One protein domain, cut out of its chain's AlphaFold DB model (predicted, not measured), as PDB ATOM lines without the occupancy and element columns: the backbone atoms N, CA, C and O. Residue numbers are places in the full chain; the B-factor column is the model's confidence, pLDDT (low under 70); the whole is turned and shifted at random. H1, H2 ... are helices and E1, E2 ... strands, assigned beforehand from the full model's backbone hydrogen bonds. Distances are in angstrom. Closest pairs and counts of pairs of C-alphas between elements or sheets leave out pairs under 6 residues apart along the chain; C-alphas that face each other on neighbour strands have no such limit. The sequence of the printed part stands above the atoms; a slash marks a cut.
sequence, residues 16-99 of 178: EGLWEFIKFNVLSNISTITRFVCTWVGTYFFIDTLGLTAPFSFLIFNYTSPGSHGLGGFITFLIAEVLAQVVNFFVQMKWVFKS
ATOM      1  N   GLU A  16     149.821 143.044 153.600       87.00
ATOM      2  CA  GLU A  16     148.762 142.299 154.308       87.00
ATOM      3  C   GLU A  16     148.402 140.964 153.632       87.00
ATOM      4  O   GLU A  16     148.387 139.917 154.274       87.00
ATOM      5  N   GLY A  17     148.186 140.964 152.313       87.56
ATOM      6  CA  GLY A  17     147.802 139.748 151.595       87.56
ATOM      7  C   GLY A  17     148.878 138.659 151.564       87.56
ATOM      8  O   GLY A  17     148.542 137.478 151.647       87.56
ATOM      9  N   LEU A  18     150.155 139.042 151.476       89.62
ATOM     10  CA  LEU A  18     151.277 138.103 151.555       89.62
ATOM     11  C   LEU A  18     151.441 137.592 152.988       89.62
ATOM     12  O   LEU A  18     151.681 136.404 153.199       89.62
ATOM     13  N   TRP A  19     151.257 138.464 153.979       91.50
ATOM     14  CA  TRP A  19     151.310 138.078 155.382       91.50
ATOM     15  C   TRP A  19     150.200 137.091 155.757       91.50
ATOM     16  O   TRP A  19     150.454 136.089 156.426       91.50
ATOM     17  N   GLU A  20     148.974 137.312 155.284       93.50
ATOM     18  CA  GLU A  20     147.879 136.350 155.420       93.50
ATOM     19  C   GLU A  20     148.209 135.014 154.759       93.50
ATOM     20  O   GLU A  20     147.923 133.974 155.343       93.50
ATOM     21  N   PHE A  21     148.846 135.017 153.587       93.94
ATOM     22  CA  PHE A  21     149.276 133.787 152.923       93.94
ATOM     23  C   PHE A  21     150.340 133.028 153.729       93.94
ATOM     24  O   PHE A  21     150.260 131.806 153.874       93.94
ATOM     25  N   ILE A  22     151.306 133.737 154.316       94.19
ATOM     26  CA  ILE A  22     152.315 133.134 155.197       94.19
ATOM     27  C   ILE A  22     151.639 132.530 156.434       94.19
ATOM     28  O   ILE A  22     151.838 131.351 156.729       94.19
ATOM     29  N   LYS A  23     150.784 133.296 157.125       94.12
ATOM     30  CA  LYS A  23     150.035 132.798 158.289       94.12
ATOM     31  C   LYS A  23     149.139 131.618 157.925       94.12
ATOM     32  O   LYS A  23     149.091 130.663 158.687       94.12
ATOM     33  N   PHE A  24     148.472 131.657 156.771       94.38
ATOM     34  CA  PHE A  24     147.663 130.554 156.261       94.38
ATOM     35  C   PHE A  24     148.482 129.265 156.196       94.38
ATOM     36  O   PHE A  24     148.073 128.262 156.774       94.38
ATOM     37  N   ASN A  25     149.657 129.292 155.566       94.00
ATOM     38  CA  ASN A  25     150.488 128.097 155.420       94.00
ATOM     39  C   ASN A  25     151.069 127.624 156.761       94.00
ATOM     40  O   ASN A  25     151.053 126.430 157.050       94.00
ATOM     41  N   VAL A  26     151.548 128.543 157.604       95.06
ATOM     42  CA  VAL A  26     152.163 128.189 158.893       95.06
ATOM     43  C   VAL A  26     151.119 127.677 159.884       95.06
ATOM     44  O   VAL A  26     151.297 126.603 160.458       95.06
ATOM     45  N   LEU A  27     150.016 128.405 160.066       95.50
ATOM     46  CA  LEU A  27     149.008 128.091 161.080       95.50
ATOM     47  C   LEU A  27     148.100 126.918 160.680       95.50
ATOM     48  O   LEU A  27     147.590 126.238 161.571       95.50
ATOM     49  N   SER A  28     147.979 126.584 159.386       92.56
ATOM     50  CA  SER A  28     147.288 125.351 158.955       92.56
ATOM     51  C   SER A  28     147.926 124.082 159.541       92.56
ATOM     52  O   SER A  28     147.244 123.075 159.720       92.56
ATOM     53  N   ASN A  29     149.209 124.115 159.928       94.81
ATOM     54  CA  ASN A  29     149.861 122.971 160.575       94.81
ATOM     55  C   ASN A  29     149.271 122.633 161.951       94.81
ATOM     56  O   ASN A  29     149.386 121.493 162.391       94.81
ATOM     57  N   ILE A  30     148.585 123.569 162.615       97.12
ATOM     58  CA  ILE A  30     147.889 123.302 163.884       97.12
ATOM     59  C   ILE A  30     146.768 122.278 163.673       97.12
ATOM     60  O   ILE A  30     146.588 121.363 164.480       97.12
ATOM     61  N   SER A  31     146.050 122.388 162.554       95.00
ATOM     62  CA  SER A  31     145.047 121.405 162.141       95.00
ATOM     63  C   SER A  31     145.685 120.042 161.869       95.00
ATOM     64  O   SER A  31     145.194 119.018 162.338       95.00
ATOM     65  N   THR A  32     146.839 120.023 161.199       94.50
ATOM     66  CA  THR A  32     147.598 118.791 160.947       94.50
ATOM     67  C   THR A  32     148.053 118.114 162.241       94.50
ATOM     68  O   THR A  32     147.880 116.907 162.390       94.50
ATOM     69  N   ILE A  33     148.570 118.878 163.206       97.31
ATOM     70  CA  ILE A  33     148.938 118.355 164.529       97.31
ATOM     71  C   ILE A  33     147.702 117.801 165.243       97.31
ATOM     72  O   ILE A  33     147.750 116.694 165.775       97.31
ATOM     73  N   THR A  34     146.580 118.526 165.200       97.88
ATOM     74  CA  THR A  34     145.301 118.068 165.767       97.88
ATOM     75  C   THR A  34     144.897 116.723 165.171       97.88
ATOM     76  O   THR A  34     144.568 115.806 165.921       97.88
ATOM     77  N   ARG A  35     144.982 116.579 163.841       97.56
ATOM     78  CA  ARG A  35     144.695 115.322 163.145       97.56
ATOM     79  C   ARG A  35     145.567 114.191 163.677       97.56
ATOM     80  O   ARG A  35     145.028 113.161 164.052       97.56
ATOM     81  N   PHE A  36     146.884 114.385 163.761       97.56
ATOM     82  CA  PHE A  36     147.792 113.342 164.249       97.56
ATOM     83  C   PHE A  36     147.500 112.930 165.691       97.56
ATOM     84  O   PHE A  36     147.398 111.737 165.967       97.56
ATOM     85  N   VAL A  37     147.291 113.897 166.587       98.12
ATOM     86  CA  VAL A  37     146.934 113.616 167.984       98.12
ATOM     87  C   VAL A  37     145.622 112.835 168.062       98.12
ATOM     88  O   VAL A  37     145.555 111.821 168.754       98.12
ATOM     89  N   CYS A  38     144.595 113.258 167.319       97.94
ATOM     90  CA  CYS A  38     143.308 112.565 167.285       97.94
ATOM     91  C   CYS A  38     143.433 111.156 166.702       97.94
ATOM     92  O   CYS A  38     142.798 110.239 167.213       97.94
ATOM     93  N   THR A  39     144.268 110.968 165.679       97.50
ATOM     94  CA  THR A  39     144.538 109.648 165.115       97.50
ATOM     95  C   THR A  39     145.196 108.740 166.146       97.50
ATOM     96  O   THR A  39     144.724 107.628 166.334       97.50
ATOM     97  N   TRP A  40     146.226 109.191 166.866       97.56
ATOM     98  CA  TRP A  40     146.877 108.362 167.891       97.56
ATOM     99  C   TRP A  40     145.922 107.976 169.022       97.56
ATOM    100  O   TRP A  40     145.859 106.809 169.407       97.56
ATOM    101  N   VAL A  41     145.140 108.939 169.519       97.56
ATOM    102  CA  VAL A  41     144.132 108.691 170.560       97.56
ATOM    103  C   VAL A  41     143.038 107.750 170.049       97.56
ATOM    104  O   VAL A  41     142.650 106.815 170.750       97.56
ATOM    105  N   GLY A  42     142.553 107.967 168.827       97.00
ATOM    106  CA  GLY A  42     141.524 107.137 168.210       97.00
ATOM    107  C   GLY A  42     142.006 105.715 167.940       97.00
ATOM    108  O   GLY A  42     141.273 104.776 168.234       97.00
ATOM    109  N   THR A  43     143.252 105.535 167.497       95.69
ATOM    110  CA  THR A  43     143.848 104.207 167.331       95.69
ATOM    111  C   THR A  43     143.882 103.459 168.657       95.69
ATOM    112  O   THR A  43     143.338 102.360 168.748       95.69
ATOM    113  N   TYR A  44     144.412 104.081 169.708       96.69
ATOM    114  CA  TYR A  44     144.450 103.454 171.028       96.69
ATOM    115  C   TYR A  44     143.047 103.069 171.536       96.69
ATOM    116  O   TYR A  44     142.827 101.975 172.061       96.69
ATOM    117  N   PHE A  45     142.063 103.954 171.365       97.00
ATOM    118  CA  PHE A  45     140.725 103.728 171.899       97.00
ATOM    119  C   PHE A  45     139.883 102.772 171.035       97.00
ATOM    120  O   PHE A  45     139.406 101.746 171.515       97.00
ATOM    121  N   PHE A  46     139.690 103.067 169.750       96.69
ATOM    122  CA  PHE A  46     138.775 102.308 168.890       96.69
ATOM    123  C   PHE A  46     139.368 100.992 168.386       96.69
ATOM    124  O   PHE A  46     138.620 100.038 168.162       96.69
ATOM    125  N   ILE A  47     140.689 100.931 168.199       94.19
ATOM    126  CA  ILE A  47     141.360  99.744 167.664       94.19
ATOM    127  C   ILE A  47     141.881  98.892 168.818       94.19
ATOM    128  O   ILE A  47     141.414  97.767 168.978       94.19
ATOM    129  N   ASP A  48     142.779  99.426 169.648       94.31
ATOM    130  CA  ASP A  48     143.469  98.606 170.655       94.31
ATOM    131  C   ASP A  48     142.566  98.264 171.850       94.31
ATOM    132  O   ASP A  48     142.586  97.137 172.340       94.31
ATOM    133  N   THR A  49     141.749  99.219 172.308       95.69
ATOM    134  CA  THR A  49     140.884  99.019 173.485       95.69
ATOM    135  C   THR A  49     139.555  98.350 173.126       95.69
ATOM    136  O   THR A  49     139.132  97.418 173.807       95.69
ATOM    137  N   LEU A  50     138.875  98.819 172.072       96.00
ATOM    138  CA  LEU A  50     137.545  98.319 171.689       96.00
ATOM    139  C   LEU A  50     137.568  97.197 170.640       96.00
ATOM    140  O   LEU A  50     136.536  96.564 170.418       96.00
ATOM    141  N   GLY A  51     138.704  96.947 169.982       94.31
ATOM    142  CA  GLY A  51     138.837  95.851 169.022       94.31
ATOM    143  C   GLY A  51     137.963  95.991 167.773       94.31
ATOM    144  O   GLY A  51     137.588  94.976 167.185       94.31
ATOM    145  N   LEU A  52     137.611  97.214 167.349       95.06
ATOM    146  CA  LEU A  52     136.719  97.457 166.205       95.06
ATOM    147  C   LEU A  52     137.420  97.208 164.856       95.06
ATOM    148  O   LEU A  52     137.493  98.085 164.009       95.06
ATOM    149  N   THR A  53     137.951  96.015 164.622       94.12
ATOM    150  CA  THR A  53     138.801  95.710 163.456       94.12
ATOM    151  C   THR A  53     138.063  95.025 162.308       94.12
ATOM    152  O   THR A  53     138.680  94.666 161.306       94.12
ATOM    153  N   ALA A  54     136.740  94.861 162.421       94.88
ATOM    154  CA  ALA A  54     135.924  94.271 161.366       94.88
ATOM    155  C   ALA A  54     136.092  95.047 160.042       94.88
ATOM    156  O   ALA A  54     136.076  96.285 160.071       94.88
ATOM    157  N   PRO A  55     136.235  94.358 158.891       96.06
ATOM    158  CA  PRO A  55     136.316  95.011 157.588       96.06
ATOM    159  C   PRO A  55     135.132  95.953 157.370       96.06
ATOM    160  O   PRO A  55     133.981  95.578 157.601       96.06
ATOM    161  N   PHE A  56     135.411  97.173 156.917       95.75
ATOM    162  CA  PHE A  56     134.388  98.195 156.712       95.75
ATOM    163  C   PHE A  56     134.530  98.844 155.337       95.75
ATOM    164  O   PHE A  56     135.636  99.107 154.869       95.75
ATOM    165  N   SER A  57     133.403  99.119 154.688       93.69
ATOM    166  CA  SER A  57     133.355  99.846 153.422       93.69
ATOM    167  C   SER A  57     132.058 100.641 153.336       93.69
ATOM    168  O   SER A  57     130.986 100.116 153.641       93.69
ATOM    169  N   PHE A  58     132.155 101.910 152.941       91.56
ATOM    170  CA  PHE A  58     131.008 102.794 152.749       91.56
ATOM    171  C   PHE A  58     131.349 103.913 151.759       91.56
ATOM    172  O   PHE A  58     132.275 104.689 151.987       91.56
ATOM    173  N   LEU A  59     130.571 104.037 150.678       90.25
ATOM    174  CA  LEU A  59     130.816 104.999 149.594       90.25
ATOM    175  C   LEU A  59     132.255 104.898 149.045       90.25
ATOM    176  O   LEU A  59     132.627 103.875 148.481       90.25
ATOM    177  N   ILE A  60     133.046 105.963 149.202       86.81
ATOM    178  CA  ILE A  60     134.445 106.068 148.759       86.81
ATOM    179  C   ILE A  60     135.442 105.542 149.802       86.81
ATOM    180  O   ILE A  60     136.635 105.458 149.525       86.81
ATOM    181  N   PHE A  61     134.973 105.203 151.006       90.31
ATOM    182  CA  PHE A  61     135.812 104.690 152.081       90.31
ATOM    183  C   PHE A  61     135.921 103.176 151.983       90.31
ATOM    184  O   PHE A  61     134.920 102.470 152.093       90.31
ATOM    185  N   ASN A  62     137.149 102.681 151.837       90.94
ATOM    186  CA  ASN A  62     137.448 101.257 151.821       90.94
ATOM    187  C   ASN A  62     138.501 100.922 152.889       90.94
ATOM    188  O   ASN A  62     139.682 101.226 152.734       90.94
ATOM    189  N   TYR A  63     138.045 100.275 153.961       92.62
ATOM    190  CA  TYR A  63     138.836  99.814 155.101       92.62
ATOM    191  C   TYR A  63     138.794  98.279 155.194       92.62
ATOM    192  O   TYR A  63     138.621  97.701 156.269       92.62
ATOM    193  N   THR A  64     138.894  97.590 154.054       92.06
ATOM    194  CA  THR A  64     138.969  96.118 154.014       92.06
ATOM    195  C   THR A  64     140.391  95.601 153.805       92.06
ATOM    196  O   THR A  64     140.648  94.416 154.002       92.06
ATOM    197  N   SER A  65     141.322  96.468 153.400       88.75
ATOM    198  CA  SER A  65     142.711  96.091 153.136       88.75
ATOM    199  C   SER A  65     143.496  95.836 154.430       88.75
ATOM    200  O   SER A  65     143.250  96.513 155.437       88.75
ATOM    201  N   PRO A  66     144.484  94.921 154.417       84.38
ATOM    202  CA  PRO A  66     145.401  94.737 155.540       84.38
ATOM    203  C   PRO A  66     146.046  96.066 155.962       84.38
ATOM    204  O   PRO A  66     146.465  96.851 155.115       84.38
ATOM    205  N   GLY A  67     146.095  96.336 157.269       83.19
ATOM    206  CA  GLY A  67     146.655  97.579 157.818       83.19
ATOM    207  C   GLY A  67     145.729  98.803 157.779       83.19
ATOM    208  O   GLY A  67     146.090  99.839 158.322       83.19
ATOM    209  N   SER A  68     144.522  98.706 157.208       88.56
ATOM    210  CA  SER A  68     143.529  99.799 157.272       88.56
ATOM    211  C   SER A  68     142.826  99.910 158.632       88.56
ATOM    212  O   SER A  68     142.227 100.936 158.933       88.56
ATOM    213  N   HIS A  69     142.917  98.872 159.469       92.50
ATOM    214  CA  HIS A  69     142.282  98.772 160.788       92.50
ATOM    215  C   HIS A  69     140.740  98.750 160.796       92.50
ATOM    216  O   HIS A  69     140.130  98.987 161.841       92.50
ATOM    217  N   GLY A  70     140.102  98.422 159.668       94.62
ATOM    218  CA  GLY A  70     138.662  98.157 159.630       94.62
ATOM    219  C   GLY A  70     137.803  99.340 160.084       94.62
ATOM    220  O   GLY A  70     138.150 100.508 159.884       94.62
ATOM    221  N   LEU A  71     136.676  99.031 160.725       95.69
ATOM    222  CA  LEU A  71     135.732 100.018 161.258       95.69
ATOM    223  C   LEU A  71     136.392 101.034 162.210       95.69
ATOM    224  O   LEU A  71     136.087 102.223 162.153       95.69
ATOM    225  N   GLY A  72     137.309 100.592 163.065       96.31
ATOM    226  CA  GLY A  72     138.018 101.427 164.031       96.31
ATOM    227  C   GLY A  72     138.953 102.418 163.344       96.31
ATOM    228  O   GLY A  72     139.000 103.584 163.736       96.31
ATOM    229  N   GLY A  73     139.618 101.992 162.266       95.62
ATOM    230  CA  GLY A  73     140.396 102.875 161.395       95.62
ATOM    231  C   GLY A  73     139.530 103.945 160.728       95.62
ATOM    232  O   GLY A  73     139.897 105.121 160.726       95.62
ATOM    233  N   PHE A  74     138.349 103.563 160.230       95.88
ATOM    234  CA  PHE A  74     137.395 104.500 159.629       95.88
ATOM    235  C   PHE A  74     136.879 105.540 160.635       95.88
ATOM    236  O   PHE A  74     136.932 106.739 160.360       95.88
ATOM    237  N   ILE A  75     136.424 105.100 161.812       96.31
ATOM    238  CA  ILE A  75     135.920 105.995 162.867       96.31
ATOM    239  C   ILE A  75     137.022 106.958 163.324       96.31
ATOM    240  O   ILE A  75     136.784 108.162 163.431       96.31
ATOM    241  N   THR A  76     138.236 106.439 163.536       97.50
ATOM    242  CA  THR A  76     139.409 107.238 163.916       97.50
ATOM    243  C   THR A  76     139.701 108.316 162.879       97.50
ATOM    244  O   THR A  76     139.822 109.489 163.235       97.50
ATOM    245  N   PHE A  77     139.756 107.942 161.598       95.50
ATOM    246  CA  PHE A  77     139.963 108.886 160.502       95.50
ATOM    247  C   PHE A  77     138.883 109.972 160.481       95.50
ATOM    248  O   PHE A  77     139.212 111.157 160.427       95.50
ATOM    249  N   LEU A  78     137.606 109.586 160.555       95.12
ATOM    250  CA  LEU A  78     136.498 110.528 160.424       95.12
ATOM    251  C   LEU A  78     136.492 111.554 161.563       95.12
ATOM    252  O   LEU A  78     136.348 112.750 161.313       95.12
ATOM    253  N   ILE A  79     136.699 111.106 162.806       96.56
ATOM    254  CA  ILE A  79     136.779 111.996 163.973       96.56
ATOM    255  C   ILE A  79     137.987 112.926 163.855       96.56
ATOM    256  O   ILE A  79     137.846 114.138 164.039       96.56
ATOM    257  N   ALA A  80     139.162 112.379 163.531       97.56
ATOM    258  CA  ALA A  80     140.384 113.165 163.398       97.56
ATOM    259  C   ALA A  80     140.252 114.235 162.309       97.56
ATOM    260  O   ALA A  80     140.651 115.379 162.521       97.56
ATOM    261  N   GLU A  81     139.652 113.890 161.170       95.06
ATOM    262  CA  GLU A  81     139.472 114.819 160.062       95.06
ATOM    263  C   GLU A  81     138.451 115.912 160.392       95.06
ATOM    264  O   GLU A  81     138.729 117.090 160.168       95.06
ATOM    265  N   VAL A  82     137.311 115.571 161.001       95.88
ATOM    266  CA  VAL A  82     136.319 116.574 161.428       95.88
ATOM    267  C   VAL A  82     136.926 117.548 162.439       95.88
ATOM    268  O   VAL A  82     136.800 118.764 162.269       95.88
ATOM    269  N   LEU A  83     137.624 117.051 163.464       97.56
ATOM    270  CA  LEU A  83     138.260 117.907 164.470       97.56
ATOM    271  C   LEU A  83     139.354 118.787 163.860       97.56
ATOM    272  O   LEU A  83     139.414 119.982 164.155       97.56
ATOM    273  N   ALA A  84     140.171 118.235 162.962       96.81
ATOM    274  CA  ALA A  84     141.181 118.995 162.240       96.81
ATOM    275  C   ALA A  84     140.548 120.135 161.424       96.81
ATOM    276  O   ALA A  84     141.040 121.266 161.472       96.81
ATOM    277  N   GLN A  85     139.442 119.877 160.724       96.12
ATOM    278  CA  GLN A  85     138.730 120.890 159.941       96.12
ATOM    279  C   GLN A  85     138.108 121.978 160.823       96.12
ATOM    280  O   GLN A  85     138.210 123.160 160.494       96.12
ATOM    281  N   VAL A  86     137.530 121.610 161.970       95.50
ATOM    282  CA  VAL A  86     136.990 122.576 162.942       95.50
ATOM    283  C   VAL A  86     138.097 123.469 163.504       95.50
ATOM    284  O   VAL A  86     137.945 124.691 163.541       95.50
ATOM    285  N   VAL A  87     139.232 122.890 163.904       96.69
ATOM    286  CA  VAL A  87     140.382 123.670 164.381       96.69
ATOM    287  C   VAL A  87     140.893 124.598 163.284       96.69
ATOM    288  O   VAL A  87     141.113 125.780 163.549       96.69
ATOM    289  N   ASN A  88     141.017 124.102 162.049       95.44
ATOM    290  CA  ASN A  88     141.457 124.925 160.927       95.44
ATOM    291  C   ASN A  88     140.514 126.110 160.708       95.44
ATOM    292  O   ASN A  88     140.980 127.240 160.635       95.44
ATOM    293  N   PHE A  89     139.196 125.891 160.703       94.44
ATOM    294  CA  PHE A  89     138.220 126.972 160.580       94.44
ATOM    295  C   PHE A  89     138.474 128.098 161.589       94.44
ATOM    296  O   PHE A  89     138.581 129.261 161.199       94.44
ATOM    297  N   PHE A  90     138.622 127.765 162.874       93.81
ATOM    298  CA  PHE A  90     138.834 128.775 163.910       93.81
ATOM    299  C   PHE A  90     140.194 129.462 163.809       93.81
ATOM    300  O   PHE A  90     140.268 130.677 164.000       93.81
ATOM    301  N   VAL A  91     141.254 128.718 163.492       95.38
ATOM    302  CA  VAL A  91     142.595 129.276 163.281       95.38
ATOM    303  C   VAL A  91     142.583 130.253 162.103       95.38
ATOM    304  O   VAL A  91     143.050 131.388 162.238       95.38
ATOM    305  N   GLN A  92     141.963 129.877 160.983       94.19
ATOM    306  CA  GLN A  92     141.890 130.748 159.813       94.19
ATOM    307  C   GLN A  92     141.019 131.974 160.081       94.19
ATOM    308  O   GLN A  92     141.435 133.097 159.792       94.19
ATOM    309  N   MET A  93     139.857 131.787 160.706       90.06
ATOM    310  CA  MET A  93     138.930 132.878 160.999       90.06
ATOM    311  C   MET A  93     139.524 133.889 161.977       90.06
ATOM    312  O   MET A  93     139.474 135.093 161.725       90.06
ATOM    313  N   LYS A  94     140.107 133.415 163.086       90.06
ATOM    314  CA  LYS A  94     140.541 134.287 164.186       90.06
ATOM    315  C   LYS A  94     141.970 134.792 164.037       90.06
ATOM    316  O   LYS A  94     142.253 135.903 164.478       90.06
ATOM    317  N   TRP A  95     142.887 134.000 163.481       92.19
ATOM    318  CA  TRP A  95     144.321 134.325 163.501       92.19
ATOM    319  C   TRP A  95     144.860 134.724 162.124       92.19
ATOM    320  O   TRP A  95     145.650 135.673 162.017       92.19
ATOM    321  N   VAL A  96     144.414 134.052 161.059       91.56
ATOM    322  CA  VAL A  96     144.849 134.379 159.693       91.56
ATOM    323  C   VAL A  96     144.106 135.595 159.161       91.56
ATOM    324  O   VAL A  96     144.741 136.628 158.961       91.56
ATOM    325  N   PHE A  97     142.791 135.500 158.997       89.06
ATOM    326  CA  PHE A  97     141.995 136.536 158.332       89.06
ATOM    327  C   PHE A  97     141.390 137.557 159.296       89.06
ATOM    328  O   PHE A  97     140.925 138.597 158.846       89.06
ATOM    329  N   LYS A  98     141.396 137.277 160.612       83.88
ATOM    330  CA  LYS A  98     140.792 138.141 161.650       83.88
ATOM    331  C   LYS A  98     139.411 138.662 161.219       83.88
ATOM    332  O   LYS A  98     139.128 139.852 161.311       83.88
ATOM    333  N   SER A  99     138.595 137.771 160.662       76.94
ATOM    334  CA  SER A  99     137.375 138.161 159.960       76.94
ATOM    335  C   SER A  99     136.245 138.463 160.942       76.94
ATOM    336  O   SER A  99     135.988 137.675 161.852       76.94
TER     337      SER A  99
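AT A GLANCE: This is residues 16 to 99 of the 178 residues of the protein "PTS cellobiose transporter subunit IIC" of Coriobacteriaceae bacterium (UniProt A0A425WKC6). Two long helices, H1 and H2, lie side by side and run opposite ways; at one end of the pair a small hairpin, E1 and E2, sits next to the beginning of H2. The 84 printed residues hold H1, E1, E2 and H2 in that order, with an antiparallel sheet E1 - E2; the class is mostly helix. The whole is loose, radius of gyration of the C-alphas 16.1 A, and spans 50 by 26 by 18 A.

HOW THE PARTS SIT: H1, residues 16 to 49, touches H2, residues 70 to 96, at a shallow tilt of 26 degrees; their closest C-alphas, Ser 31 and Ala 84, are 4.6 A apart. E1, residues 56 to 58, and E2, residues 61 to 63, form a hairpin, with N 63 and O 56 within hydrogen-bond range at 2.8 A. The closest C-alphas of E2 and H2, Tyr 63 and Gly 70, are 4.8 A apart. H1 and E2 are apart. Every O i to N i+4 pair is within hydrogen-bond range in H2, and 25 of 30 in H1.

IN THESE COORDINATES: H1 runs 48.0 A from C-alpha 16 at (148.762, 142.299, 154.308). H2 runs 36.7 A to C-alpha 96 at (144.849, 134.379, 159.693).

THE WHOLE: The printed part has no cut, no link is long, and no printed residue is under 70 in pLDDT.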